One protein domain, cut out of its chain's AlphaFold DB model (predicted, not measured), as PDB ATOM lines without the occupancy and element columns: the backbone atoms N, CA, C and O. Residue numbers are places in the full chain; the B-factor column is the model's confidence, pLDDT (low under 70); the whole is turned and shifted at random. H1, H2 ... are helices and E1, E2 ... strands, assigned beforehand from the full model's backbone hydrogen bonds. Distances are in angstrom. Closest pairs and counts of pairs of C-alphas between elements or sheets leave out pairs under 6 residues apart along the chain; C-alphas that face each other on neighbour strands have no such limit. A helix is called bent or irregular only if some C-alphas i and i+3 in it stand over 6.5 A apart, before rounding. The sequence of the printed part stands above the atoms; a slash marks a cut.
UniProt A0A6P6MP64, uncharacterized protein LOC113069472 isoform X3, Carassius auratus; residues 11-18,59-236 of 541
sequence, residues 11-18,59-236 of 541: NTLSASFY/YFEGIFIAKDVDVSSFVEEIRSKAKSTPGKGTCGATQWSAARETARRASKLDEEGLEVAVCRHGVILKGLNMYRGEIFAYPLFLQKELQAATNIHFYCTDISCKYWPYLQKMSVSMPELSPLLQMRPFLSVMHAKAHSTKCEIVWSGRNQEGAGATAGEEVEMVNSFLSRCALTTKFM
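This is residues 11 to 18 and 59 to 236 of the 541 residues of the protein "uncharacterized protein LOC113069472 isoform X3" of Carassius auratus (UniProt A0A6P6MP64). A strand hairpin, E1 and E2, lies between two helices, H2 over one face and H7 beyond the other, mainly along E1. On the H2 side, H1 packs crosswise on the beginning of H2, and H4 of the helical hairpin H3 and H4 packs on its later part; a tiny second sheet, E3 and E4, with H5 and H6 beyond it, makes one end of the body, and residues 11 to 18 pass between E1 and E3. The printed part has 186 residues, with seven named helices and four named strands in the order H1 E1 E2 H2 E3 H3 H4 E4 H5 H6 H7, and its class is mixed, helices and strands. E1 and E2 are antiparallel, E3 and E4 parallel. The whole is compact and rounded, with a radius of gyration of the C-alphas of 15.9 A and spans of 44 by 35 by 35 A.

E1, residues 113 to 119, and E2, residues 124 to 130, form a hairpin, antiparallel at 161 degrees; N 115 and O 128 are 2.9 A apart and N 117 and O 126 are 2.8 A apart, within hydrogen-bond range. The closest C-alphas of E1 and H2, residues 137 to 149, are those of Ala 117 and Leu 142, 6.8 A apart. For E1 and H7, residues 218 to 233, they are those of Val 118 and Val 219, 5.6 A apart. H2 and H7 are apart. H1, residues 68 to 81, touches residues 137 to 141 of H2, closest at the C-alphas of Val 75 and Ala 137, 5.7 A, opposite ways at a steep tilt of 68 degrees, only just short of about perpendicular. H4, residues 175 to 182, touches residues 143 to 147 of H2, closest at the C-alphas of Lys 144 and Leu 180, 7.0 A, about perpendicular at 75 degrees. H3, residues 160 to 173, and H4 form a helical hairpin; they touch, closest at the C-alphas of Ser 171 and Leu 177, 4.9 A, at a shallow tilt of 34.8 degrees, only just short of steep. E3, residues 154 to 156, and E4, residues 184 to 186, are parallel at 26 degrees, with N 155 and O 184 within hydrogen-bond range at 3.0 A. E3, H3 H4, E4 is a strand-helix-strand unit, two parallel neighbour strands with helices between, and its crossover is right-handed. E1 and E3 are near each other, with 6 pairs of C-alphas within 10 A. H6, residues 197 to 203, only just touches H3, with 3 pairs within 8 A, closest at the C-alphas of Cys 161 and Trp 203, 6.7 A. H5, residues 189 to 192, only just touches H6, with 3 pairs, closest at the C-alphas of Ala 192 and Glu 200, 4.9 A. Every O i to N i+4 pair is within hydrogen-bond range in H1, H2 and H6; the counts are 7 of 10 in H3, 7 of 12 in H7 and 0 of 4 in H4, where 4 of 5 O i to N i+3 pairs are within range, and H5 is too short for an O i to N i+4 pair.

E1 is 19.9 A long and E2 16.9 A. H1 begins at C-alpha 68 (-30.153, 25.015, -45.695) and is 20.1 A long. H2 measures 18.6 A, H3 19.8 A, H4 13.1 A, H6 9.9 A and H5 5.3 A; E3 measures 6.7 A and E4 6.8 A. H4 is only just irregular, with C-alphas 176 and 179 7.0 A apart. H7, 22.6 A long, has a kink of 28 degrees near residue 227 and ends at C-alpha 233 (-26.741, 20.263, -61.814).

The C-alphas of Tyr 59 and Lys 198 are the two farthest apart, at 47.5 A. Residues 19 to 58 are cut out, and C-alphas 18 and 59 stand 26.3 A apart across the cut. The long links are H1 to E1, 31 residues, and H6 to H7, 14 residues. The mean pLDDT of the printed part is 80.6; it is under 70 at residues 11 to 18, 83 to 104, 107 and 149 to 150.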
ATOM      1  N   ASN A  11      -3.657  24.884 -40.583       26.33
ATOM      2  CA  ASN A  11      -3.071  26.227 -40.455       26.33
ATOM      3  C   ASN A  11      -3.496  27.254 -41.511       26.33
ATOM      4  O   ASN A  11      -3.054  28.393 -41.435       26.33
ATOM      5  N   THR A  12      -4.370  26.929 -42.465       24.73
ATOM      6  CA  THR A  12      -4.973  27.948 -43.338       24.73
ATOM      7  C   THR A  12      -6.267  27.448 -43.982       24.73
ATOM      8  O   THR A  12      -6.254  26.427 -44.680       24.73
ATOM      9  N   LEU A  13      -7.362  28.190 -43.798       25.83
ATOM     10  CA  LEU A  13      -8.580  28.101 -44.607       25.83
ATOM     11  C   LEU A  13      -8.491  29.052 -45.801       25.83
ATOM     12  O   LEU A  13      -8.004  30.161 -45.654       25.83
ATOM     13  N   SER A  14      -8.995  28.661 -46.965       23.23
ATOM     14  CA  SER A  14      -9.271  29.561 -48.087       23.23
ATOM     15  C   SER A  14     -10.748  29.441 -48.474       23.23
ATOM     16  O   SER A  14     -11.265  28.331 -48.627       23.23
ATOM     17  N   ALA A  15     -11.422  30.584 -48.580       25.08
ATOM     18  CA  ALA A  15     -12.783  30.773 -49.059       25.08
ATOM     19  C   ALA A  15     -12.774  31.963 -50.032       25.08
ATOM     20  O   ALA A  15     -12.566  33.104 -49.622       25.08
ATOM     21  N   SER A  16     -12.967  31.707 -51.324       23.52
ATOM     22  CA  SER A  16     -13.135  32.758 -52.330       23.52
ATOM     23  C   SER A  16     -14.506  32.646 -52.962       23.52
ATOM     24  O   SER A  16     -14.991  31.552 -53.274       23.52
ATOM     25  N   PHE A  17     -15.070  33.822 -53.192       24.84
ATOM     26  CA  PHE A  17     -16.379  34.044 -53.765       24.84
ATOM     27  C   PHE A  17     -16.349  33.948 -55.291       24.84
ATOM     28  O   PHE A  17     -15.510  34.569 -55.942       24.84
ATOM     29  N   TYR A  18     -17.315  33.232 -55.883       24.22
ATOM     30  CA  TYR A  18     -17.685  33.503 -57.274       24.22
ATOM     31  C   TYR A  18     -19.133  33.118 -57.634       24.22
ATOM     32  O   TYR A  18     -19.466  31.967 -57.915       24.22
ATOM     33  N   TYR A  59     -29.290  12.024 -50.001       90.38
ATOM     34  CA  TYR A  59     -28.629  10.904 -49.321       90.38
ATOM     35  C   TYR A  59     -27.433  11.349 -48.472       90.38
ATOM     36  O   TYR A  59     -27.132  10.732 -47.448       90.38
ATOM     37  N   PHE A  60     -26.736  12.406 -48.894       89.94
ATOM     38  CA  PHE A  60     -25.554  12.936 -48.215       89.94
ATOM     39  C   PHE A  60     -25.820  14.264 -47.494       89.94
ATOM     40  O   PHE A  60     -24.909  15.094 -47.373       89.94
ATOM     41  N   GLU A  61     -27.051  14.491 -47.025       88.94
ATOM     42  CA  GLU A  61     -27.410  15.722 -46.320       88.94
ATOM     43  C   GLU A  61     -26.433  16.039 -45.177       88.94
ATOM     44  O   GLU A  61     -26.101  15.190 -44.350       88.94
ATOM     45  N   GLY A  62     -25.945  17.281 -45.127       86.44
ATOM     46  CA  GLY A  62     -25.090  17.750 -44.041       86.44
ATOM     47  C   GLY A  62     -23.661  17.203 -44.060       86.44
ATOM     48  O   GLY A  62     -22.851  17.680 -43.267       86.44
ATOM     49  N   ILE A  63     -23.303  16.271 -44.955       88.94
ATOM     50  CA  ILE A  63     -21.938  15.730 -45.053       88.94
ATOM     51  C   ILE A  63     -20.995  16.803 -45.606       88.94
ATOM     52  O   ILE A  63     -20.163  17.344 -44.875       88.94
ATOM     53  N   PHE A  64     -21.166  17.171 -46.878       92.50
ATOM     54  CA  PHE A  64     -20.384  18.228 -47.525       92.50
ATOM     55  C   PHE A  64     -21.107  19.578 -47.470       92.50
ATOM     56  O   PHE A  64     -20.552  20.554 -46.960       92.50
ATOM     57  N   ILE A  65     -22.342  19.624 -47.975       94.31
ATOM     58  CA  ILE A  65     -23.159  20.839 -48.029       94.31
ATOM     59  C   ILE A  65     -23.943  20.965 -46.720       94.31
ATOM     60  O   ILE A  65     -24.632  20.029 -46.314       94.31
ATOM     61  N   ALA A  66     -23.808  22.107 -46.046       94.00
ATOM     62  CA  ALA A  66     -24.542  22.427 -44.827       94.00
ATOM     63  C   ALA A  66     -26.059  22.427 -45.064       94.00
ATOM     64  O   ALA A  66     -26.525  22.730 -46.165       94.00
ATOM     65  N   LYS A  67     -26.833  22.108 -44.022       93.81
ATOM     66  CA  LYS A  67     -28.293  22.099 -44.115       93.81
ATOM     67  C   LYS A  67     -28.798  23.516 -44.350       93.81
ATOM     68  O   LYS A  67     -28.404  24.458 -43.663       93.81
ATOM     69  N   ASP A  68     -29.716  23.675 -45.295       92.12
ATOM     70  CA  ASP A  68     -30.153  25.015 -45.695       92.12
ATOM     71  C   ASP A  68     -30.941  25.731 -44.595       92.12
ATOM     72  O   ASP A  68     -30.969  26.962 -44.576       92.12
ATOM     73  N   VAL A  69     -31.570  24.984 -43.679       92.69
ATOM     74  CA  VAL A  69     -32.254  25.546 -42.505       92.69
ATOM     75  C   VAL A  69     -31.268  26.219 -41.551       92.69
ATOM     76  O   VAL A  69     -31.536  27.335 -41.106       92.69
ATOM     77  N   ASP A  70     -30.106  25.610 -41.316       94.12
ATOM     78  CA  ASP A  70     -29.071  26.148 -40.429       94.12
ATOM     79  C   ASP A  70     -28.459  27.413 -41.039       94.12
ATOM     80  O   ASP A  70     -28.393  28.463 -40.398       94.12
ATOM     81  N   VAL A  71     -28.116  27.347 -42.330       93.50
ATOM     82  CA  VAL A  71     -27.569  28.484 -43.082       93.50
ATOM     83  C   VAL A  71     -28.578  29.631 -43.144       93.50
ATOM     84  O   VAL A  71     -28.217  30.785 -42.926       93.50
ATOM     85  N   SER A  72     -29.850  29.343 -43.429       92.69
ATOM     86  CA  SER A  72     -30.886  30.380 -43.520       92.69
ATOM     87  C   SER A  72     -31.143  31.039 -42.169       92.69
ATOM     88  O   SER A  72     -31.248  32.262 -42.111       92.69
ATOM     89  N   SER A  73     -31.198  30.252 -41.090       94.75
ATOM     90  CA  SER A  73     -31.410  30.769 -39.733       94.75
ATOM     91  C   SER A  73     -30.256  31.677 -39.313       94.75
ATOM     92  O   SER A  73     -30.491  32.795 -38.859       94.75
ATOM     93  N   PHE A  74     -29.017  31.254 -39.579       93.44
ATOM     94  CA  PHE A  74     -27.827  32.062 -39.325       93.44
ATOM     95  C   PHE A  74     -27.804  33.358 -40.147       93.44
ATOM     96  O   PHE A  74     -27.507  34.431 -39.630       93.44
ATOM     97  N   VAL A  75     -28.154  33.299 -41.435       91.50
ATOM     98  CA  VAL A  75     -28.203  34.494 -42.291       91.50
ATOM     99  C   VAL A  75     -29.236  35.509 -41.790       91.50
ATOM    100  O   VAL A  75     -28.968  36.713 -41.831       91.50
ATOM    101  N   GLU A  76     -30.411  35.063 -41.338       91.44
ATOM    102  CA  GLU A  76     -31.424  35.972 -40.786       91.44
ATOM    103  C   GLU A  76     -31.025  36.516 -39.404       91.44
ATOM    104  O   GLU A  76     -31.228  37.703 -39.141       91.44
ATOM    105  N   GLU A  77     -30.364  35.714 -38.566       91.69
ATOM    106  CA  GLU A  77     -29.779  36.169 -37.300       91.69
ATOM    107  C   GLU A  77     -28.758  37.291 -37.531       91.69
ATOM    108  O   GLU A  77     -28.907  38.389 -36.987       91.69
ATOM    109  N   ILE A  78     -27.788  37.068 -38.423       90.19
ATOM    110  CA  ILE A  78     -26.772  38.061 -38.790       90.19
ATOM    111  C   ILE A  78     -27.423  39.354 -39.284       90.19
ATOM    112  O   ILE A  78     -27.013  40.442 -38.887       90.19
ATOM    113  N   ARG A  79     -28.468  39.270 -40.114       86.06
ATOM    114  CA  ARG A  79     -29.187  40.460 -40.597       86.06
ATOM    115  C   ARG A  79     -29.949  41.200 -39.518       86.06
ATOM    116  O   ARG A  79     -30.056  42.418 -39.609       86.06
ATOM    117  N   SER A  80     -30.490  40.493 -38.530       87.19
ATOM    118  CA  SER A  80     -31.194  41.132 -37.417       87.19
ATOM    119  C   SER A  80     -30.261  42.025 -36.586       87.19
ATOM    120  O   SER A  80     -30.710  43.000 -35.986       87.19
ATOM    121  N   LYS A  81     -28.957  41.713 -36.587       84.75
ATOM    122  CA  LYS A  81     -27.909  42.430 -35.848       84.75
ATOM    123  C   LYS A  81     -27.116  43.409 -36.719       84.75
ATOM    124  O   LYS A  81     -26.690  44.456 -36.234       84.75
ATOM    125  N   ALA A  82     -26.926  43.100 -38.000       76.69
ATOM    126  CA  ALA A  82     -26.147  43.918 -38.920       76.69
ATOM    127  C   ALA A  82     -26.933  45.158 -39.376       76.69
ATOM    128  O   ALA A  82     -27.945  45.066 -40.076       76.69
ATOM    129  N   LYS A  83     -26.427  46.351 -39.049       65.06
ATOM    130  CA  LYS A  83     -26.903  47.598 -39.662       65.06
ATOM    131  C   LYS A  83     -26.380  47.661 -41.096       65.06
ATOM    132  O   LYS A  83     -25.175  47.737 -41.298       65.06
ATOM    133  N   SER A  84     -27.279  47.639 -42.082       58.59
ATOM    134  CA  SER A  84     -26.909  47.735 -43.499       58.59
ATOM    135  C   SER A  84     -26.203  49.062 -43.778       58.59
ATOM    136  O   SER A  84     -26.844  50.114 -43.749       58.59
ATOM    137  N   THR A  85     -24.919  49.018 -44.123       55.53
ATOM    138  CA  THR A  85     -24.184  50.219 -44.534       55.53
ATOM    139  C   THR A  85     -24.340  50.424 -46.047       55.53
ATOM    140  O   THR A  85     -23.942  49.557 -46.830       55.53
ATOM    141  N   PRO A  86     -24.934  51.536 -46.523       44.56
ATOM    142  CA  PRO A  86     -25.058  51.786 -47.954       44.56
ATOM    143  C   PRO A  86     -23.687  52.109 -48.569       44.56
ATOM    144  O   PRO A  86     -23.036  53.078 -48.197       44.56
ATOM    145  N   GLY A  87     -23.255  51.307 -49.546       51.97
ATOM    146  CA  GLY A  87     -22.019  51.541 -50.292       51.97
ATOM    147  C   GLY A  87     -21.707  50.419 -51.283       51.97
ATOM    148  O   GLY A  87     -22.174  49.289 -51.140       51.97
ATOM    149  N   LYS A  88     -20.914  50.713 -52.319       52.62
ATOM    150  CA  LYS A  88     -20.236  49.656 -53.083       52.62
ATOM    151  C   LYS A  88     -19.038  49.233 -52.236       52.62
ATOM    152  O   LYS A  88     -18.184  50.067 -51.972       52.62
ATOM    153  N   GLY A  89     -18.997  47.984 -51.775       54.47
ATOM    154  CA  GLY A  89     -17.873  47.440 -51.007       54.47
ATOM    155  C   GLY A  89     -16.609  47.341 -51.861       54.47
ATOM    156  O   GLY A  89     -16.252  46.265 -52.308       54.47
ATOM    157  N   THR A  90     -15.958  48.458 -52.163       58.44
ATOM    158  CA  THR A  90     -14.707  48.501 -52.930       58.44
ATOM    159  C   THR A  90     -13.534  48.638 -51.963       58.44
ATOM    160  O   THR A  90     -13.593  49.416 -51.005       58.44
ATOM    161  N   CYS A  91     -12.471  47.857 -52.168       50.19
ATOM    162  CA  CYS A  91     -11.223  47.986 -51.415       50.19
ATOM    163  C   CYS A  91     -10.274  48.905 -52.193       50.19
ATOM    164  O   CYS A  91      -9.920  48.628 -53.344       50.19
ATOM    165  N   GLY A  92      -9.945  50.048 -51.587       53.31
ATOM    166  CA  GLY A  92      -9.203  51.122 -52.239       53.31
ATOM    167  C   GLY A  92      -9.879  51.646 -53.512       53.31
ATOM    168  O   GLY A  92     -11.103  51.647 -53.655       53.31
ATOM    169  N   ALA A  93      -9.044  52.070 -54.455       43.56
ATOM    170  CA  ALA A  93      -9.418  52.677 -55.723       43.56
ATOM    171  C   ALA A  93      -9.722  51.641 -56.831       43.56
ATOM    172  O   ALA A  93      -9.415  51.879 -57.990       43.56
ATOM    173  N   THR A  94     -10.303  50.471 -56.541       44.53
ATOM    174  CA  THR A  94     -10.484  49.389 -57.542       44.53
ATOM    175  C   THR A  94     -11.959  49.179 -57.930       44.53
ATOM    176  O   THR A  94     -12.863  49.404 -57.131       44.53
ATOM    177  N   GLN A  95     -12.236  48.797 -59.194       39.28
ATOM    178  CA  GLN A  95     -13.604  48.626 -59.748       39.28
ATOM    179  C   GLN A  95     -14.305  47.320 -59.310       39.28
ATOM    180  O   GLN A  95     -15.455  47.083 -59.699       39.28
ATOM    181  N   TRP A  96     -13.646  46.459 -58.533       47.31
ATOM    182  CA  TRP A  96     -14.197  45.164 -58.144       47.31
ATOM    183  C   TRP A  96     -15.254  45.340 -57.055       47.31
ATOM    184  O   TRP A  96     -15.020  45.952 -56.016       47.31
ATOM    185  N   SER A  97     -16.457  44.833 -57.325       45.09
ATOM    186  CA  SER A  97     -17.497  44.745 -56.303       45.09
ATOM    187  C   SER A  97     -17.121  43.601 -55.369       45.09
ATOM    188  O   SER A  97     -17.184  42.462 -55.811       45.09
ATOM    189  N   ALA A  98     -16.737  43.888 -54.124       47.97
ATOM    190  CA  ALA A  98     -16.641  42.841 -53.113       47.97
ATOM    191  C   ALA A  98     -18.027  42.236 -52.844       47.97
ATOM    192  O   ALA A  98     -19.063  42.864 -53.137       47.97
ATOM    193  N   ALA A  99     -18.036  41.059 -52.212       52.16
ATOM    194  CA  ALA A  99     -19.222  40.562 -51.532       52.16
ATOM    195  C   ALA A  99     -19.788  41.660 -50.613       52.16
ATOM    196  O   ALA A  99     -19.077  42.552 -50.138       52.16
ATOM    197  N   ARG A 100     -21.104  41.650 -50.431       64.25
ATOM    198  CA  ARG A 100     -21.821  42.734 -49.749       64.25
ATOM    199  C   ARG A 100     -22.323  42.259 -48.398       64.25
ATOM    200  O   ARG A 100     -22.467  41.071 -48.151       64.25
ATOM    201  N   GLU A 101     -22.695  43.184 -47.528       57.69
ATOM    202  CA  GLU A 101     -23.440  42.814 -46.318       57.69
ATOM    203  C   GLU A 101     -24.806  42.205 -46.687       57.69
ATOM    204  O   GLU A 101     -25.299  41.293 -46.026       57.69
ATOM    205  N   THR A 102     -25.412  42.676 -47.784       59.28
ATOM    206  CA  THR A 102     -26.711  42.200 -48.261       59.28
ATOM    207  C   THR A 102     -26.778  42.078 -49.788       59.28
ATOM    208  O   THR A 102     -26.225  42.884 -50.541       59.28
ATOM    209  N   ALA A 103     -27.516  41.067 -50.256       64.31
ATOM    210  CA  ALA A 103     -27.833  40.843 -51.662       64.31
ATOM    211  C   ALA A 103     -29.322  40.497 -51.834       64.31
ATOM    212  O   ALA A 103     -29.943  39.869 -50.969       64.31
ATOM    213  N   ARG A 104     -29.905  40.916 -52.965       68.44
ATOM    214  CA  ARG A 104     -31.269  40.528 -53.355       68.44
ATOM    215  C   ARG A 104     -31.237  39.165 -54.031       68.44
ATOM    216  O   ARG A 104     -30.325  38.902 -54.807       68.44
ATOM    217  N   ARG A 105     -32.267  38.360 -53.773       70.75
ATOM    218  CA  ARG A 105     -32.470  37.081 -54.452       70.75
ATOM    219  C   ARG A 105     -32.779  37.298 -55.935       70.75
ATOM    220  O   ARG A 105     -33.588  38.161 -56.284       70.75
ATOM    221  N   ALA A 106     -32.167  36.501 -56.795       72.81
ATOM    222  CA  ALA A 106     -32.489  36.410 -58.204       72.81
ATOM    223  C   ALA A 106     -33.878  35.780 -58.378       72.81
ATOM    224  O   ALA A 106     -34.185  34.739 -57.814       72.81
ATOM    225  N   SER A 107     -34.725  36.390 -59.206       68.94
ATOM    226  CA  SER A 107     -36.112  35.938 -59.392       68.94
ATOM    227  C   SER A 107     -36.266  34.659 -60.221       68.94
ATOM    228  O   SER A 107     -37.367  34.132 -60.312       68.94
ATOM    229  N   LYS A 108     -35.195  34.191 -60.870       75.75
ATOM    230  CA  LYS A 108     -35.226  33.084 -61.843       75.75
ATOM    231  C   LYS A 108     -34.313  31.915 -61.477       75.75
ATOM    232  O   LYS A 108     -34.076  31.059 -62.323       75.75
ATOM    233  N   LEU A 109     -33.729  31.931 -60.282       75.12
ATOM    234  CA  LEU A 109     -32.813  30.899 -59.819       75.12
ATOM    235  C   LEU A 109     -33.254  30.452 -58.431       75.12
ATOM    236  O   LEU A 109     -33.400  31.283 -57.533       75.12
ATOM    237  N   ASP A 110     -33.446  29.146 -58.268       78.06
ATOM    238  CA  ASP A 110     -33.721  28.565 -56.956       78.06
ATOM    239  C   ASP A 110     -32.502  28.728 -56.045       78.06
ATOM    240  O   ASP A 110     -32.654  29.154 -54.899       78.06
ATOM    241  N   GLU A 111     -31.310  28.498 -56.604       83.31
ATOM    242  CA  GLU A 111     -29.987  28.612 -55.983       83.31
ATOM    243  C   GLU A 111     -29.066  29.449 -56.890       83.31
ATOM    244  O   GLU A 111     -28.992  29.227 -58.100       83.31
ATOM    245  N   GLU A 112     -28.374  30.435 -56.320       83.44
ATOM    246  CA  GLU A 112     -27.495  31.354 -57.057       83.44
ATOM    247  C   GLU A 112     -26.048  30.858 -57.153       83.44
ATOM    248  O   GLU A 112     -25.327  31.249 -58.075       83.44
ATOM    249  N   GLY A 113     -25.628  29.983 -56.237       86.62
ATOM    250  CA  GLY A 113     -24.248  29.518 -56.158       86.62
ATOM    251  C   GLY A 113     -23.998  28.485 -55.062       86.62
ATOM    252  O   GLY A 113     -24.919  28.005 -54.400       86.62
ATOM    253  N   LEU A 114     -22.723  28.142 -54.904       90.06
ATOM    254  CA  LEU A 114     -22.197  27.273 -53.860       90.06
ATOM    255  C   LEU A 114     -20.971  27.973 -53.272       90.06
ATOM    256  O   LEU A 114     -20.048  28.286 -54.020       90.06
ATOM    257  N   GLU A 115     -20.969  28.188 -51.963       91.62
ATOM    258  CA  GLU A 115     -19.801  28.683 -51.232       91.62
ATOM    259  C   GLU A 115     -19.048  27.475 -50.666       91.62
ATOM    260  O   GLU A 115     -19.682  26.548 -50.152       91.62
ATOM    261  N   VAL A 116     -17.717  27.452 -50.771       93.06
ATOM    262  CA  VAL A 116     -16.901  26.298 -50.367       93.06
ATOM    263  C   VAL A 116     -15.673  26.752 -49.590       93.06
ATOM    264  O   VAL A 116     -14.937  27.631 -50.026       93.06
ATOM    265  N   ALA A 117     -15.414  26.083 -48.470       93.19
ATOM    266  CA  ALA A 117     -14.194  26.213 -47.692       93.19
ATOM    267  C   ALA A 117     -13.228  25.063 -47.997       93.19
ATOM    268  O   ALA A 117     -13.601  23.881 -48.022       93.19
ATOM    269  N   VAL A 118     -11.965  25.420 -48.214       92.25
ATOM    270  CA  VAL A 118     -10.902  24.512 -48.653       92.25
ATOM    271  C   VAL A 118      -9.653  24.751 -47.800       92.25
ATOM    272  O   VAL A 118      -9.365  25.885 -47.423       92.25
ATOM    273  N   CYS A 119      -8.890  23.703 -47.484       90.94
ATOM    274  CA  CYS A 119      -7.594  23.867 -46.813       90.94
ATOM    275  C   CYS A 119      -6.457  24.220 -47.795       90.94
ATOM    276  O   CYS A 119      -6.588  24.038 -49.008       90.94
ATOM    277  N   ARG A 120      -5.277  24.599 -47.281       89.44
ATOM    278  CA  ARG A 120      -4.052  24.828 -48.090       89.44
ATOM    279  C   ARG A 120      -3.564  23.635 -48.930       89.44
ATOM    280  O   ARG A 120      -2.795  23.811 -49.872       89.44
ATOM    281  N   HIS A 121      -4.001  22.407 -48.636       90.75
ATOM    282  CA  HIS A 121      -3.716  21.224 -49.472       90.75
ATOM    283  C   HIS A 121      -4.700  21.080 -50.643       90.75
ATOM    284  O   HIS A 121      -4.548  20.208 -51.507       90.75
ATOM    285  N   GLY A 122      -5.719  21.938 -50.697       91.19
ATOM    286  CA  GLY A 122      -6.803  21.866 -51.660       91.19
ATOM    287  C   GLY A 122      -7.831  20.787 -51.330       91.19
ATOM    288  O   GLY A 122      -8.495  20.332 -52.253       91.19
ATOM    289  N   VAL A 123      -7.931  20.328 -50.079       93.12
ATOM    290  CA  VAL A 123      -8.989  19.408 -49.624       93.12
ATOM    291  C   VAL A 123     -10.235  20.225 -49.306       93.12
ATOM    292  O   VAL A 123     -10.156  21.238 -48.614       93.12
ATOM    293  N   ILE A 124     -11.375  19.790 -49.832       94.94
ATOM    294  CA  ILE A 124     -12.679  20.408 -49.602       94.94
ATOM    295  C   ILE A 124     -13.137  20.042 -48.191       94.94
ATOM    296  O   ILE A 124     -13.200  18.858 -47.863       94.94
ATOM    297  N   LEU A 125     -13.468  21.040 -47.376       92.00
ATOM    298  CA  LEU A 125     -13.862  20.830 -45.982       92.00
ATOM    299  C   LEU A 125     -15.378  20.882 -45.827       92.00
ATOM    300  O   LEU A 125     -15.996  19.929 -45.357       92.00
ATOM    301  N   LYS A 126     -15.982  21.990 -46.258       93.19
ATOM    302  CA  LYS A 126     -17.418  22.235 -46.128       93.19
ATOM    303  C   LYS A 126     -17.893  23.162 -47.234       93.19
ATOM    304  O   LYS A 126     -17.117  23.975 -47.727       93.19
ATOM    305  N   GLY A 127     -19.157  23.049 -47.614       94.44
ATOM    306  CA  GLY A 127     -19.809  24.025 -48.475       94.44
ATOM    307  C   GLY A 127     -21.211  24.369 -47.998       94.44
ATOM    308  O   GLY A 127     -21.747  23.734 -47.091       94.44
ATOM    309  N   LEU A 128     -21.815  25.374 -48.619       94.69
ATOM    310  CA  LEU A 128     -23.213  25.743 -48.412       94.69
ATOM    311  C   LEU A 128     -23.842  26.252 -49.705       94.69
ATOM    312  O   LEU A 128     -23.156  26.764 -50.594       94.69
ATOM    313  N   ASN A 129     -25.162  26.126 -49.806       92.00
ATOM    314  CA  ASN A 129     -25.917  26.676 -50.922       92.00
ATOM    315  C   ASN A 129     -26.155  28.175 -50.735       92.00
ATOM    316  O   ASN A 129     -26.602  28.636 -49.683       92.00
ATOM    317  N   MET A 130     -25.910  28.939 -51.796       89.50
ATOM    318  CA  MET A 130     -26.191  30.368 -51.820       89.50
ATOM    319  C   MET A 130     -27.579  30.604 -52.412       89.50
ATOM    320  O   MET A 130     -27.822  30.347 -53.590       89.50
ATOM    321  N   TYR A 131     -28.493  31.129 -51.602       85.62
ATOM    322  CA  TYR A 131     -29.862  31.472 -52.020       85.62
ATOM    323  C   TYR A 131     -30.028  32.932 -52.431       85.62
ATOM    324  O   TYR A 131     -31.109  33.349 -52.846       85.62
ATOM    325  N   ARG A 132     -28.978  33.725 -52.242       79.44
ATOM    326  CA  ARG A 132     -28.861  35.130 -52.621       79.44
ATOM    327  C   ARG A 132     -27.420  35.349 -53.078       79.44
ATOM    328  O   ARG A 132     -26.580  34.480 -52.848       79.44
ATOM    329  N   GLY A 133     -27.140  36.487 -53.705       78.44
ATOM    330  CA  GLY A 133     -25.778  36.819 -54.124       78.44
ATOM    331  C   GLY A 133     -24.750  36.765 -52.984       78.44
ATOM    332  O   GLY A 133     -25.079  36.532 -51.823       78.44
ATOM    333  N   GLU A 134     -23.492  37.020 -53.317       80.19
ATOM    334  CA  GLU A 134     -22.357  36.950 -52.389       80.19
ATOM    335  C   GLU A 134     -22.542  37.887 -51.187       80.19
ATOM    336  O   GLU A 134     -22.501  39.117 -51.326       80.19
ATOM    337  N   ILE A 135     -22.755  37.296 -50.007       86.00
ATOM    338  CA  ILE A 135     -22.868  38.016 -48.740       86.00
ATOM    339  C   ILE A 135     -21.864  37.521 -47.706       86.00
ATOM    340  O   ILE A 135     -21.570  36.330 -47.658       86.00
ATOM    341  N   PHE A 136     -21.401  38.411 -46.822       88.00
ATOM    342  CA  PHE A 136     -20.438  38.071 -45.760       88.00
ATOM    343  C   PHE A 136     -20.941  37.014 -44.765       88.00
ATOM    344  O   PHE A 136     -20.135  36.335 -44.136       88.00
ATOM    345  N   ALA A 137     -22.259  36.829 -44.642       90.44
ATOM    346  CA  ALA A 137     -22.829  35.803 -43.771       90.44
ATOM    347  C   ALA A 137     -22.442  34.372 -44.197       90.44
ATOM    348  O   ALA A 137     -22.348  33.496 -43.345       90.44
ATOM    349  N   TYR A 138     -22.186  34.129 -45.488       91.31
ATOM    350  CA  TYR A 138     -21.813  32.803 -45.986       91.31
ATOM    351  C   TYR A 138     -20.414  32.344 -45.542       91.31
ATOM    352  O   TYR A 138     -20.336  31.310 -44.876       91.31
ATOM    353  N   PRO A 139     -19.314  33.077 -45.805       90.44
ATOM    354  CA  PRO A 139     -18.009  32.681 -45.282       90.44
ATOM    355  C   PRO A 139     -17.976  32.737 -43.754       90.44
ATOM    356  O   PRO A 139     -17.290  31.924 -43.152       90.44
ATOM    357  N   LEU A 140     -18.749  33.623 -43.112       92.19
ATOM    358  CA  LEU A 140     -18.857  33.658 -41.654       92.19
ATOM    359  C   LEU A 140     -19.477  32.386 -41.076       92.19
ATOM    360  O   LEU A 140     -18.974  31.870 -40.081       92.19
ATOM    361  N   PHE A 141     -20.522  31.854 -41.712       93.06
ATOM    362  CA  PHE A 141     -21.092  30.564 -41.333       93.06
ATOM    363  C   PHE A 141     -20.038  29.455 -41.433       93.06
ATOM    364  O   PHE A 141     -19.821  28.718 -40.476       93.06
ATOM    365  N   LEU A 142     -19.329  29.374 -42.568       92.38
ATOM    366  CA  LEU A 142     -18.284  28.364 -42.764       92.38
ATOM    367  C   LEU A 142     -17.124  28.534 -41.777       92.38
ATOM    368  O   LEU A 142     -16.624  27.540 -41.257       92.38
ATOM    369  N   GLN A 143     -16.715  29.771 -41.487       90.94
ATOM    370  CA  GLN A 143     -15.666  30.058 -40.516       90.94
ATOM    371  C   GLN A 143     -16.079  29.590 -39.117       90.94
ATOM    372  O   GLN A 143     -15.288  28.920 -38.460       90.94
ATOM    373  N   LYS A 144     -17.318  29.872 -38.690       90.75
ATOM    374  CA  LYS A 144     -17.862  29.437 -37.393       90.75
ATOM    375  C   LYS A 144     -17.889  27.912 -37.262       90.75
ATOM    376  O   LYS A 144     -17.393  27.374 -36.276       90.75
ATOM    377  N   GLU A 145     -18.408  27.220 -38.274       88.25
ATOM    378  CA  GLU A 145     -18.477  25.752 -38.299       88.25
ATOM    379  C   GLU A 145     -17.085  25.108 -38.238       88.25
ATOM    380  O   GLU A 145     -16.856  24.138 -37.513       88.25
ATOM    381  N   LEU A 146     -16.131  25.653 -38.993       87.25
ATOM    382  CA  LEU A 146     -14.793  25.078 -39.092       87.25
ATOM    383  C   LEU A 146     -13.921  25.416 -37.889       87.25
ATOM    384  O   LEU A 146     -13.128  24.573 -37.477       87.25
ATOM    385  N   GLN A 147     -14.088  26.594 -37.291       82.56
ATOM    386  CA  GLN A 147     -13.379  26.957 -36.069       82.56
ATOM    387  C   GLN A 147     -13.715  25.991 -34.923       82.56
ATOM    388  O   GLN A 147     -12.822  25.539 -34.213       82.56
ATOM    389  N   ALA A 148     -14.987  25.607 -34.778       72.00
ATOM    390  CA  ALA A 148     -15.394  24.624 -33.774       72.00
ATOM    391  C   ALA A 148     -14.772  23.235 -34.021       72.00
ATOM    392  O   ALA A 148     -14.512  22.485 -33.079       72.00
ATOM    393  N   ALA A 149     -14.529  22.887 -35.287       68.12
ATOM    394  CA  ALA A 149     -14.001  21.587 -35.680       68.12
ATOM    395  C   ALA A 149     -12.465  21.520 -35.701       68.12
ATOM    396  O   ALA A 149     -11.906  20.422 -35.686       68.12
ATOM    397  N   THR A 150     -11.766  22.656 -35.794       67.12
ATOM    398  CA  THR A 150     -10.338  22.681 -36.137       67.12
ATOM    399  C   THR A 150      -9.590  23.870 -35.528       67.12
ATOM    400  O   THR A 150     -10.119  24.970 -35.415       67.12
ATOM    401  N   ASN A 151      -8.314  23.667 -35.180       73.00
ATOM    402  CA  ASN A 151      -7.440  24.736 -34.689       73.00
ATOM    403  C   ASN A 151      -6.837  25.527 -35.865       73.00
ATOM    404  O   ASN A 151      -5.710  25.254 -36.293       73.00
ATOM    405  N   ILE A 152      -7.631  26.421 -36.456       79.50
ATOM    406  CA  ILE A 152      -7.223  27.216 -37.618       79.50
ATOM    407  C   ILE A 152      -6.555  28.512 -37.180       79.50
ATOM    408  O   ILE A 152      -7.135  29.295 -36.437       79.50
ATOM    409  N   HIS A 153      -5.373  28.778 -37.732       83.94
ATOM    410  CA  HIS A 153      -4.617  30.003 -37.463       83.94
ATOM    411  C   HIS A 153      -4.880  31.111 -38.484       83.94
ATOM    412  O   HIS A 153      -4.880  32.284 -38.125       83.94
ATOM    413  N   PHE A 154      -5.128  30.752 -39.746       89.69
ATOM    414  CA  PHE A 154      -5.333  31.712 -40.829       89.69
ATOM    415  C   PHE A 154      -6.595  31.413 -41.623       89.69
ATOM    416  O   PHE A 154      -6.932  30.251 -41.856       89.69
ATOM    417  N   TYR A 155      -7.241  32.457 -42.128       90.38
ATOM    418  CA  TYR A 155      -8.229  32.320 -43.190       90.38
ATOM    419  C   TYR A 155      -7.931  33.282 -44.336       90.38
ATOM    420  O   TYR A 155      -7.450  34.396 -44.143       90.38
ATOM    421  N   CYS A 156      -8.224  32.827 -45.543       90.56
ATOM    422  CA  CYS A 156      -7.949  33.516 -46.779       90.56
ATOM    423  C   CYS A 156      -9.253  33.759 -47.516       90.56
ATOM    424  O   CYS A 156      -9.998  32.824 -47.782       90.56
ATOM    425  N   THR A 157      -9.504  35.006 -47.879       86.56
ATOM    426  CA  THR A 157     -10.596  35.378 -48.778       86.56
ATOM    427  C   THR A 157     -10.187  36.590 -49.598       86.56
ATOM    428  O   THR A 157      -9.406  37.421 -49.130       86.56
ATOM    429  N   ASP A 158     -10.676  36.701 -50.830       82.12
ATOM    430  CA  ASP A 158     -10.391  37.798 -51.769       82.12
ATOM    431  C   ASP A 158     -10.900  39.172 -51.285       82.12
ATOM    432  O   ASP A 158     -10.515  40.221 -51.812       82.12
ATOM    433  N   ILE A 159     -11.712  39.164 -50.227       80.25
ATOM    434  CA  ILE A 159     -12.321  40.332 -49.591       80.25
ATOM    435  C   ILE A 159     -11.871  40.546 -48.136       80.25
ATOM    436  O   ILE A 159     -12.537  41.272 -47.394       80.25
ATOM    437  N   SER A 160     -10.763  39.938 -47.702       87.94
ATOM    438  CA  SER A 160     -10.331  39.947 -46.288       87.94
ATOM    439  C   SER A 160     -10.244  41.355 -45.689       87.94
ATOM    440  O   SER A 160     -10.713  41.570 -44.573       87.94
ATOM    441  N   CYS A 161      -9.774  42.341 -46.469       85.12
ATOM    442  CA  CYS A 161      -9.688  43.751 -46.059       85.12
ATOM    443  C   CYS A 161     -11.043  44.381 -45.670       85.12
ATOM    444  O   CYS A 161     -11.083  45.397 -44.978       85.12
ATOM    445  N   LYS A 162     -12.168  43.826 -46.143       84.50
ATOM    446  CA  LYS A 162     -13.531  44.289 -45.825       84.50
ATOM    447  C   LYS A 162     -14.253  43.353 -44.875       84.50
ATOM    448  O   LYS A 162     -14.992  43.813 -44.006       84.50
ATOM    449  N   TYR A 163     -14.020  42.060 -45.038       86.94
ATOM    450  CA  TYR A 163     -14.618  41.033 -44.213       86.94
ATOM    451  C   TYR A 163     -14.146  41.114 -42.756       86.94
ATOM    452  O   TYR A 163     -14.967  41.009 -41.851       86.94
ATOM    453  N   TRP A 164     -12.860  41.383 -42.511       90.19
ATOM    454  CA  TRP A 164     -12.336  41.441 -41.147       90.19
ATOM    455  C   TRP A 164     -12.916  42.584 -40.300       90.19
ATOM    456  O   TRP A 164     -13.448  42.293 -39.228       90.19
ATOM    457  N   PRO A 165     -12.943  43.854 -40.763       88.44
ATOM    458  CA  PRO A 165     -13.630  44.918 -40.026       88.44
ATOM    459  C   PRO A 165     -15.121  44.640 -39.810       88.44
ATOM    460  O   PRO A 165     -15.697  45.055 -38.806       88.44
ATOM    461  N   TYR A 166     -15.768  43.950 -40.755       87.50
ATOM    462  CA  TYR A 166     -17.148  43.505 -40.592       87.50
ATOM    463  C   TYR A 166     -17.271  42.475 -39.460       87.50
ATOM    464  O   TYR A 166     -18.107  42.657 -38.578       87.50
ATOM    465  N   LEU A 167     -16.408  41.455 -39.426       90.75
ATOM    466  CA  LEU A 167     -16.377  40.455 -38.358       90.75
ATOM    467  C   LEU A 167     -16.135  41.097 -36.984       90.75
ATOM    468  O   LEU A 167     -16.869  40.792 -36.051       90.75
ATOM    469  N   GLN A 168     -15.194  42.040 -36.874       91.44
ATOM    470  CA  GLN A 168     -14.938  42.782 -35.629       91.44
ATOM    471  C   GLN A 168     -16.172  43.555 -35.138       91.44
ATOM    472  O   GLN A 168     -16.465  43.591 -33.948       91.44
ATOM    473  N   LYS A 169     -16.939  44.170 -36.047       89.75
ATOM    474  CA  LYS A 169     -18.198  44.841 -35.682       89.75
ATOM    475  C   LYS A 169     -19.274  43.840 -35.268       89.75
ATOM    476  O   LYS A 169     -20.030  44.096 -34.330       89.75
ATOM    477  N   MET A 170     -19.354  42.713 -35.969       89.38
ATOM    478  CA  MET A 170     -20.319  41.663 -35.663       89.38
ATOM    479  C   MET A 170     -20.032  41.014 -34.311       89.38
ATOM    480  O   MET A 170     -20.978  40.808 -33.562       89.38
ATOM    481  N   SER A 171     -18.769  40.781 -33.945       91.56
ATOM    482  CA  SER A 171     -18.405  40.195 -32.647       91.56
ATOM    483  C   SER A 171     -18.778  41.080 -31.456       91.56
ATOM    484  O   SER A 171     -19.062  40.563 -30.384       91.56
ATOM    485  N   VAL A 172     -18.859  42.405 -31.636       91.19
ATOM    486  CA  VAL A 172     -19.400  43.313 -30.604       91.19
ATOM    487  C   VAL A 172     -20.898  43.073 -30.382       91.19
ATOM    488  O   VAL A 172     -21.380  43.134 -29.257       91.19
ATOM    489  N   SER A 173     -21.648  42.800 -31.453       89.50
ATOM    490  CA  SER A 173     -23.104  42.575 -31.387       89.50
ATOM    491  C   SER A 173     -23.484  41.119 -31.084       89.50
ATOM    492  O   SER A 173     -24.613  40.856 -30.666       89.50
ATOM    493  N   MET A 174     -22.559  40.195 -31.340       91.44
ATOM    494  CA  MET A 174     -22.680  38.742 -31.222       91.44
ATOM    495  C   MET A 174     -21.383  38.197 -30.599       91.44
ATOM    496  O   MET A 174     -20.484  37.763 -31.333       91.44
ATOM    497  N   PRO A 175     -21.240  38.259 -29.258       91.38
ATOM    498  CA  PRO A 175     -20.013  37.877 -28.556       91.38
ATOM    499  C   PRO A 175     -19.533  36.452 -28.851       91.38
ATOM    500  O   PRO A 175     -18.332  36.189 -28.793       91.38
ATOM    501  N   GLU A 176     -20.432  35.546 -29.235       91.12
ATOM    502  CA  GLU A 176     -20.129  34.182 -29.670       91.12
ATOM    503  C   GLU A 176     -19.239  34.104 -30.921       91.12
ATOM    504  O   GLU A 176     -18.653  33.057 -31.185       91.12
ATOM    505  N   LEU A 177     -19.111  35.194 -31.686       91.44
ATOM    506  CA  LEU A 177     -18.209  35.288 -32.837       91.44
ATOM    507  C   LEU A 177     -16.799  35.759 -32.455       91.44
ATOM    508  O   LEU A 177     -15.893  35.681 -33.279       91.44
ATOM    509  N   SER A 178     -16.581  36.227 -31.221       91.94
ATOM    510  CA  SER A 178     -15.272  36.719 -30.757       91.94
ATOM    511  C   SER A 178     -14.137  35.702 -30.908       91.94
ATOM    512  O   SER A 178     -13.050  36.108 -31.316       91.94
ATOM    513  N   PRO A 179     -14.344  34.388 -30.674       90.56
ATOM    514  CA  PRO A 179     -13.303  33.392 -30.913       90.56
ATOM    515  C   PRO A 179     -12.778  33.390 -32.362       90.56
ATOM    516  O   PRO A 179     -11.607  33.094 -32.586       90.56
ATOM    517  N   LEU A 180     -13.596  33.785 -33.346       90.50
ATOM    518  CA  LEU A 180     -13.188  33.864 -34.755       90.50
ATOM    519  C   LEU A 180     -12.129  34.946 -35.009       90.50
ATOM    520  O   LEU A 180     -11.404  34.864 -36.000       90.50
ATOM    521  N   LEU A 181     -12.000  35.929 -34.108       91.31
ATOM    522  CA  LEU A 181     -10.966  36.965 -34.167       91.31
ATOM    523  C   LEU A 181      -9.570  36.460 -33.773       91.31
ATOM    524  O   LEU A 181      -8.593  37.187 -33.926       91.31
ATOM    525  N   GLN A 182      -9.447  35.224 -33.287       88.50
ATOM    526  CA  GLN A 182      -8.139  34.597 -33.072       88.50
ATOM    527  C   GLN A 182      -7.485  34.176 -34.398       88.50
ATOM    528  O   GLN A 182      -6.270  34.011 -34.472       88.50
ATOM    529  N   MET A 183      -8.285  34.025 -35.460       88.56
ATOM    530  CA  MET A 183      -7.803  33.656 -36.786       88.56
ATOM    531  C   MET A 183      -7.298  34.889 -37.537       88.56
ATOM    532  O   MET A 183      -8.015  35.879 -37.670       88.56
ATOM    533  N   ARG A 184      -6.098  34.811 -38.113       89.44
ATOM    534  CA  ARG A 184      -5.513  35.901 -38.899       89.44
ATOM    535  C   ARG A 184      -6.045  35.898 -40.348       89.44
ATOM    536  O   ARG A 184      -5.859  34.905 -41.058       89.44
ATOM    537  N   PRO A 185      -6.687  36.981 -40.816       91.25
ATOM    538  CA  PRO A 185      -7.078  37.136 -42.218       91.25
ATOM    539  C   PRO A 185      -5.888  37.344 -43.147       91.25
ATOM    540  O   PRO A 185      -4.958  38.071 -42.802       91.25
ATOM    541  N   PHE A 186      -5.995  36.873 -44.388       91.75
ATOM    542  CA  PHE A 186      -5.191  37.411 -45.481       91.75
ATOM    543  C   PHE A 186      -5.874  37.341 -46.854       91.75
ATOM    544  O   PHE A 186      -6.698  36.481 -47.146       91.75
ATOM    545  N   LEU A 187      -5.494  38.252 -47.744       89.50
ATOM    546  CA  LEU A 187      -5.795  38.189 -49.168       89.50
ATOM    547  C   LEU A 187      -4.862  37.186 -49.845       89.50
ATOM    548  O   LEU A 187      -3.640  37.228 -49.650       89.50
ATOM    549  N   SER A 188      -5.429  36.325 -50.684       88.12
ATOM    550  CA  SER A 188      -4.635  35.461 -51.559       88.12
ATOM    551  C   SER A 188      -3.628  36.278 -52.374       88.12
ATOM    552  O   SER A 188      -3.851  37.444 -52.705       88.12
ATOM    553  N   VAL A 189      -2.478  35.679 -52.675       86.00
ATOM    554  CA  VAL A 189      -1.327  36.384 -53.249       86.00
ATOM    555  C   VAL A 189      -1.661  36.996 -54.609       86.00
ATOM    556  O   VAL A 189      -1.196  38.101 -54.884       86.00
ATOM    557  N   MET A 190      -2.466  36.329 -55.446       82.69
ATOM    558  CA  MET A 190      -2.849  36.900 -56.742       82.69
ATOM    559  C   MET A 190      -3.936  37.954 -56.573       82.69
ATOM    560  O   MET A 190      -3.819  39.028 -57.166       82.69
ATOM    561  N   HIS A 191      -4.961  37.704 -55.747       78.69
ATOM    562  CA  HIS A 191      -6.008  38.706 -55.547       78.69
ATOM    563  C   HIS A 191      -5.476  39.961 -54.860       78.69
ATOM    564  O   HIS A 191      -5.876  41.045 -55.257       78.69
ATOM    565  N   ALA A 192      -4.525  39.864 -53.928       83.06
ATOM    566  CA  ALA A 192      -3.907  41.022 -53.278       83.06
ATOM    567  C   ALA A 192      -3.307  42.018 -54.288       83.06
ATOM    568  O   ALA A 192      -3.445  43.225 -54.103       83.06
ATOM    569  N   LYS A 193      -2.738  41.534 -55.405       78.88
ATOM    570  CA  LYS A 193      -2.224  42.384 -56.499       78.88
ATOM    571  C   LYS A 193      -3.313  43.178 -57.225       78.88
ATOM    572  O   LYS A 193      -3.011  44.120 -57.952       78.88
ATOM    573  N   ALA A 194      -4.574  42.778 -57.087       72.56
ATOM    574  CA  ALA A 194      -5.716  43.495 -57.639       72.56
ATOM    575  C   ALA A 194      -6.276  44.561 -56.682       72.56
ATOM    576  O   ALA A 194      -7.213  45.256 -57.077       72.56
ATOM    577  N   HIS A 195      -5.732  44.687 -55.465       75.88
ATOM    578  CA  HIS A 195      -6.055  45.734 -54.489       75.88
ATOM    579  C   HIS A 195      -5.037  46.891 -54.567       75.88
ATOM    580  O   HIS A 195      -4.139  46.875 -55.406       75.88
ATOM    581  N   SER A 196      -5.194  47.931 -53.737       74.56
ATOM    582  CA  SER A 196      -4.189  49.004 -53.640       74.56
ATOM    583  C   SER A 196      -2.867  48.482 -53.069       74.56
ATOM    584  O   SER A 196      -2.864  47.528 -52.293       74.56
ATOM    585  N   THR A 197      -1.752  49.147 -53.381       75.88
ATOM    586  CA  THR A 197      -0.414  48.770 -52.891       75.88
ATOM    587  C   THR A 197      -0.357  48.681 -51.362       75.88
ATOM    588  O   THR A 197       0.173  47.709 -50.827       75.88
ATOM    589  N   LYS A 198      -0.969  49.635 -50.641       82.56
ATOM    590  CA  LYS A 198      -1.086  49.574 -49.172       82.56
ATOM    591  C   LYS A 198      -1.855  48.331 -48.710       82.56
ATOM    592  O   LYS A 198      -1.414  47.627 -47.807       82.56
ATOM    593  N   CYS A 199      -2.973  48.014 -49.368       83.75
ATOM    594  CA  CYS A 199      -3.760  46.823 -49.052       83.75
ATOM    595  C   CYS A 199      -2.975  45.533 -49.331       83.75
ATOM    596  O   CYS A 199      -3.013  44.611 -48.524       83.75
ATOM    597  N   GLU A 200      -2.219  45.471 -50.429       86.19
ATOM    598  CA  GLU A 200      -1.320  44.354 -50.724       86.19
ATOM    599  C   GLU A 200      -0.281  44.170 -49.608       86.19
ATOM    600  O   GLU A 200      -0.101  43.058 -49.114       86.19
ATOM    601  N   ILE A 201       0.380  45.250 -49.181       88.94
ATOM    602  CA  ILE A 201       1.413  45.189 -48.139       88.94
ATOM    603  C   ILE A 201       0.826  44.685 -46.818       88.94
ATOM    604  O   ILE A 201       1.392  43.772 -46.221       88.94
ATOM    605  N   VAL A 202      -0.323  45.223 -46.403       89.94
ATOM    606  CA  VAL A 202      -0.962  44.870 -45.127       89.94
ATOM    607  C   VAL A 202      -1.603  43.483 -45.171       89.94
ATOM    608  O   VAL A 202      -1.426  42.691 -44.251       89.94
ATOM    609  N   TRP A 203      -2.353  43.163 -46.224       90.19
ATOM    610  CA  TRP A 203      -3.255  42.009 -46.222       90.19
ATOM    611  C   TRP A 203      -2.772  40.822 -47.046       90.19
ATOM    612  O   TRP A 203      -3.360  39.757 -46.911       90.19
ATOM    613  N   SER A 204      -1.754  40.939 -47.906       91.44
ATOM    614  CA  SER A 204      -1.300  39.783 -48.693       91.44
ATOM    615  C   SER A 204      -0.763  38.672 -47.792       91.44
ATOM    616  O   SER A 204       0.091  38.924 -46.945       91.44
ATOM    617  N   GLY A 205      -1.160  37.421 -48.049       89.75
ATOM    618  CA  GLY A 205      -0.605  36.252 -47.354       89.75
ATOM    619  C   GLY A 205       0.921  36.137 -47.477       89.75
ATOM    620  O   GLY A 205       1.574  35.627 -46.574       89.75
ATOM    621  N   ARG A 206       1.521  36.704 -48.536       90.50
ATOM    622  CA  ARG A 206       2.985  36.775 -48.697       90.50
ATOM    623  C   ARG A 206       3.658  37.640 -47.625       90.50
ATOM    624  O   ARG A 206       4.839  37.458 -47.357       90.50
ATOM    625  N   ASN A 207       2.919  38.559 -47.011       92.06
ATOM    626  CA  ASN A 207       3.456  39.516 -46.050       92.06
ATOM    627  C   ASN A 207       3.108  39.163 -44.590       92.06
ATOM    628  O   ASN A 207       3.500  39.884 -43.667       92.06
ATOM    629  N   GLN A 208       2.390  38.056 -44.387       90.50
ATOM    630  CA  GLN A 208       1.874  37.621 -43.094       90.50
ATOM    631  C   GLN A 208       2.770  36.550 -42.483       90.50
ATOM    632  O   GLN A 208       2.966  35.491 -43.084       90.50
ATOM    633  N   GLU A 209       3.297  36.838 -41.291       92.00
ATOM    634  CA  GLU A 209       4.106  35.908 -40.497       92.00
ATOM    635  C   GLU A 209       3.345  34.607 -40.210       92.00
ATOM    636  O   GLU A 209       2.155  34.671 -39.918       92.00
ATOM    637  N   GLY A 210       3.987  33.440 -40.310       89.69
ATOM    638  CA  GLY A 210       3.363  32.124 -40.111       89.69
ATOM    639  C   GLY A 210       2.524  31.588 -41.283       89.69
ATOM    640  O   GLY A 210       2.187  30.403 -41.296       89.69
ATOM    641  N   ALA A 211       2.202  32.403 -42.295       89.31
ATOM    642  CA  ALA A 211       1.447  31.947 -43.468       89.31
ATOM    643  C   ALA A 211       2.289  31.091 -44.440       89.31
ATOM    644  O   ALA A 211       1.733  30.490 -45.370       89.31
ATOM    645  N   GLY A 212       3.615  31.030 -44.261       92.38
ATOM    646  CA  GLY A 212       4.525  30.355 -45.184       92.38
ATOM    647  C   GLY A 212       4.378  30.856 -46.622       92.38
ATOM    648  O   GLY A 212       4.071  32.021 -46.877       92.38
ATOM    649  N   ALA A 213       4.542  29.958 -47.592       91.50
ATOM    650  CA  ALA A 213       4.401  30.268 -49.016       91.50
ATOM    651  C   ALA A 213       2.979  29.979 -49.542       91.50
ATOM    652  O   ALA A 213       2.803  29.633 -50.717       91.50
ATOM    653  N   THR A 214       1.957  30.074 -48.681       90.19
ATOM    654  CA  THR A 214       0.559  29.839 -49.075       90.19
ATOM    655  C   THR A 214       0.097  30.884 -50.077       90.19
ATOM    656  O   THR A 214       0.177  32.082 -49.820       90.19
ATOM    657  N   ALA A 215      -0.430  30.433 -51.215       87.38
ATOM    658  CA  ALA A 215      -0.978  31.342 -52.213       87.38
ATOM    659  C   ALA A 215      -2.405  31.790 -51.863       87.38
ATOM    660  O   ALA A 215      -2.747  32.937 -52.130       87.38
ATOM    661  N   GLY A 216      -3.223  30.914 -51.268       87.81
ATOM    662  CA  GLY A 216      -4.634  31.193 -50.987       87.81
ATOM    663  C   GLY A 216      -5.555  31.003 -52.198       87.81
ATOM    664  O   GLY A 216      -6.695  31.450 -52.170       87.81
ATOM    665  N   GLU A 217      -5.072  30.339 -53.250       88.00
ATOM    666  CA  GLU A 217      -5.761  30.109 -54.534       88.00
ATOM    667  C   GLU A 217      -6.359  28.689 -54.631       88.00
ATOM    668  O   GLU A 217      -6.846  28.251 -55.676       88.00
ATOM    669  N   GLU A 218      -6.283  27.910 -53.552       88.44
ATOM    670  CA  GLU A 218      -6.711  26.514 -53.517       88.44
ATOM    671  C   GLU A 218      -8.212  26.357 -53.762       88.44
ATOM    672  O   GLU A 218      -8.638  25.427 -54.456       88.44
ATOM    673  N   VAL A 219      -8.998  27.297 -53.245       88.50
ATOM    674  CA  VAL A 219     -10.439  27.377 -53.475       88.50
ATOM    675  C   VAL A 219     -10.771  27.655 -54.944       88.50
ATOM    676  O   VAL A 219     -11.690  27.039 -55.471       88.50
ATOM    677  N   GLU A 220      -9.972  28.445 -55.670       87.12
ATOM    678  CA  GLU A 220     -10.196  28.705 -57.101       87.12
ATOM    679  C   GLU A 220      -9.993  27.448 -57.955       87.12
ATOM    680  O   GLU A 220     -10.722  27.199 -58.923       87.12
ATOM    681  N   MET A 221      -9.045  26.588 -57.568       89.56
ATOM    682  CA  MET A 221      -8.881  25.278 -58.204       89.56
ATOM    683  C   MET A 221     -10.108  24.385 -57.987       89.56
ATOM    684  O   MET A 221     -10.539  23.690 -58.913       89.56
ATOM    685  N   VAL A 222     -10.670  24.399 -56.775       91.75
ATOM    686  CA  VAL A 222     -11.890  23.653 -56.436       91.75
ATOM    687  C   VAL A 222     -13.094  24.222 -57.181       91.75
ATOM    688  O   VAL A 222     -13.842  23.456 -57.790       91.75
ATOM    689  N   ASN A 223     -13.241  25.544 -57.220       88.69
ATOM    690  CA  ASN A 223     -14.302  26.233 -57.946       88.69
ATOM    691  C   ASN A 223     -14.257  25.871 -59.434       88.69
ATOM    692  O   ASN A 223     -15.276  25.486 -60.001       88.69
ATOM    693  N   SER A 224     -13.072  25.873 -60.055       88.75
ATOM    694  CA  SER A 224     -12.879  25.439 -61.448       88.75
ATOM    695  C   SER A 224     -13.251  23.969 -61.696       88.75
ATOM    696  O   SER A 224     -13.664  23.586 -62.799       88.75
ATOM    697  N   PHE A 225     -13.079  23.109 -60.692       91.56
ATOM    698  CA  PHE A 225     -13.478  21.708 -60.767       91.56
ATOM    699  C   PHE A 225     -14.998  21.551 -60.633       91.56
ATOM    700  O   PHE A 225     -15.628  20.958 -61.512       91.56
ATOM    701  N   LEU A 226     -15.595  22.121 -59.582       89.88
ATOM    702  CA  LEU A 226     -17.027  22.015 -59.298       89.88
ATOM    703  C   LEU A 226     -17.885  22.759 -60.326       89.88
ATOM    704  O   LEU A 226     -18.969  22.288 -60.665       89.88
ATOM    705  N   SER A 227     -17.389  23.853 -60.915       85.56
ATOM    706  CA  SER A 227     -18.118  24.616 -61.936       85.56
ATOM    707  C   SER A 227     -18.463  23.787 -63.172       85.56
ATOM    708  O   SER A 227     -19.399  24.118 -63.894       85.56
ATOM    709  N   ARG A 228     -17.733  22.697 -63.436       86.12
ATOM    710  CA  ARG A 228     -18.021  21.782 -64.553       86.12
ATOM    711  C   ARG A 228     -19.308  20.995 -64.325       86.12
ATOM    712  O   ARG A 228     -19.990  20.667 -65.291       86.12
ATOM    713  N   CYS A 229     -19.671  20.761 -63.064       86.31
ATOM    714  CA  CYS A 229     -20.922  20.108 -62.689       86.31
ATOM    715  C   CYS A 229     -22.134  21.005 -62.976       86.31
ATOM    716  O   CYS A 229     -23.232  20.498 -63.167       86.31
ATOM    717  N   ALA A 230     -21.945  22.329 -63.086       80.12
ATOM    718  CA  ALA A 230     -23.036  23.284 -63.278       80.12
ATOM    719  C   ALA A 230     -23.893  23.000 -64.524       80.12
ATOM    720  O   ALA A 230     -25.087  23.289 -64.526       80.12
ATOM    721  N   LEU A 231     -23.303  22.419 -65.576       78.62
ATOM    722  CA  LEU A 231     -24.018  22.072 -66.807       78.62
ATOM    723  C   LEU A 231     -25.106  21.018 -66.576       78.62
ATOM    724  O   LEU A 231     -26.153  21.078 -67.214       78.62
ATOM    725  N   THR A 232     -24.867  20.080 -65.659       82.38
ATOM    726  CA  THR A 232     -25.806  19.005 -65.329       82.38
ATOM    727  C   THR A 232     -26.645  19.355 -64.107       82.38
ATOM    728  O   THR A 232     -27.851  19.133 -64.113       82.38
ATOM    729  N   THR A 233     -26.053  19.973 -63.081       84.88
ATOM    730  CA  THR A 233     -26.741  20.263 -61.814       84.88
ATOM    731  C   THR A 233     -27.777  21.373 -61.916       84.88
ATOM    732  O   THR A 233     -28.647  21.460 -61.060       84.88
ATOM    733  N   LYS A 234     -27.711  22.229 -62.944       83.19
ATOM    734  CA  LYS A 234     -28.662  23.338 -63.132       83.19
ATOM    735  C   LYS A 234     -30.116  22.876 -63.296       83.19
ATOM    736  O   LYS A 234     -31.020  23.628 -62.952       83.19
ATOM    737  N   PHE A 235     -30.329  21.691 -63.864       84.00
ATOM    738  CA  PHE A 235     -31.662  21.154 -64.157       84.00
ATOM    739  C   PHE A 235     -32.058  20.003 -63.221       84.00
ATOM    740  O   PHE A 235     -33.105  19.394 -63.412       84.00
ATOM    741  N   MET A 236     -31.212  19.681 -62.240       87.50
ATOM    742  CA  MET A 236     -31.486  18.637 -61.256       87.50
ATOM    743  C   MET A 236     -32.441  19.148 -60.177       87.50
ATOM    744  O   MET A 236     -32.487  20.343 -59.883       87.50
TER     745      MET A 236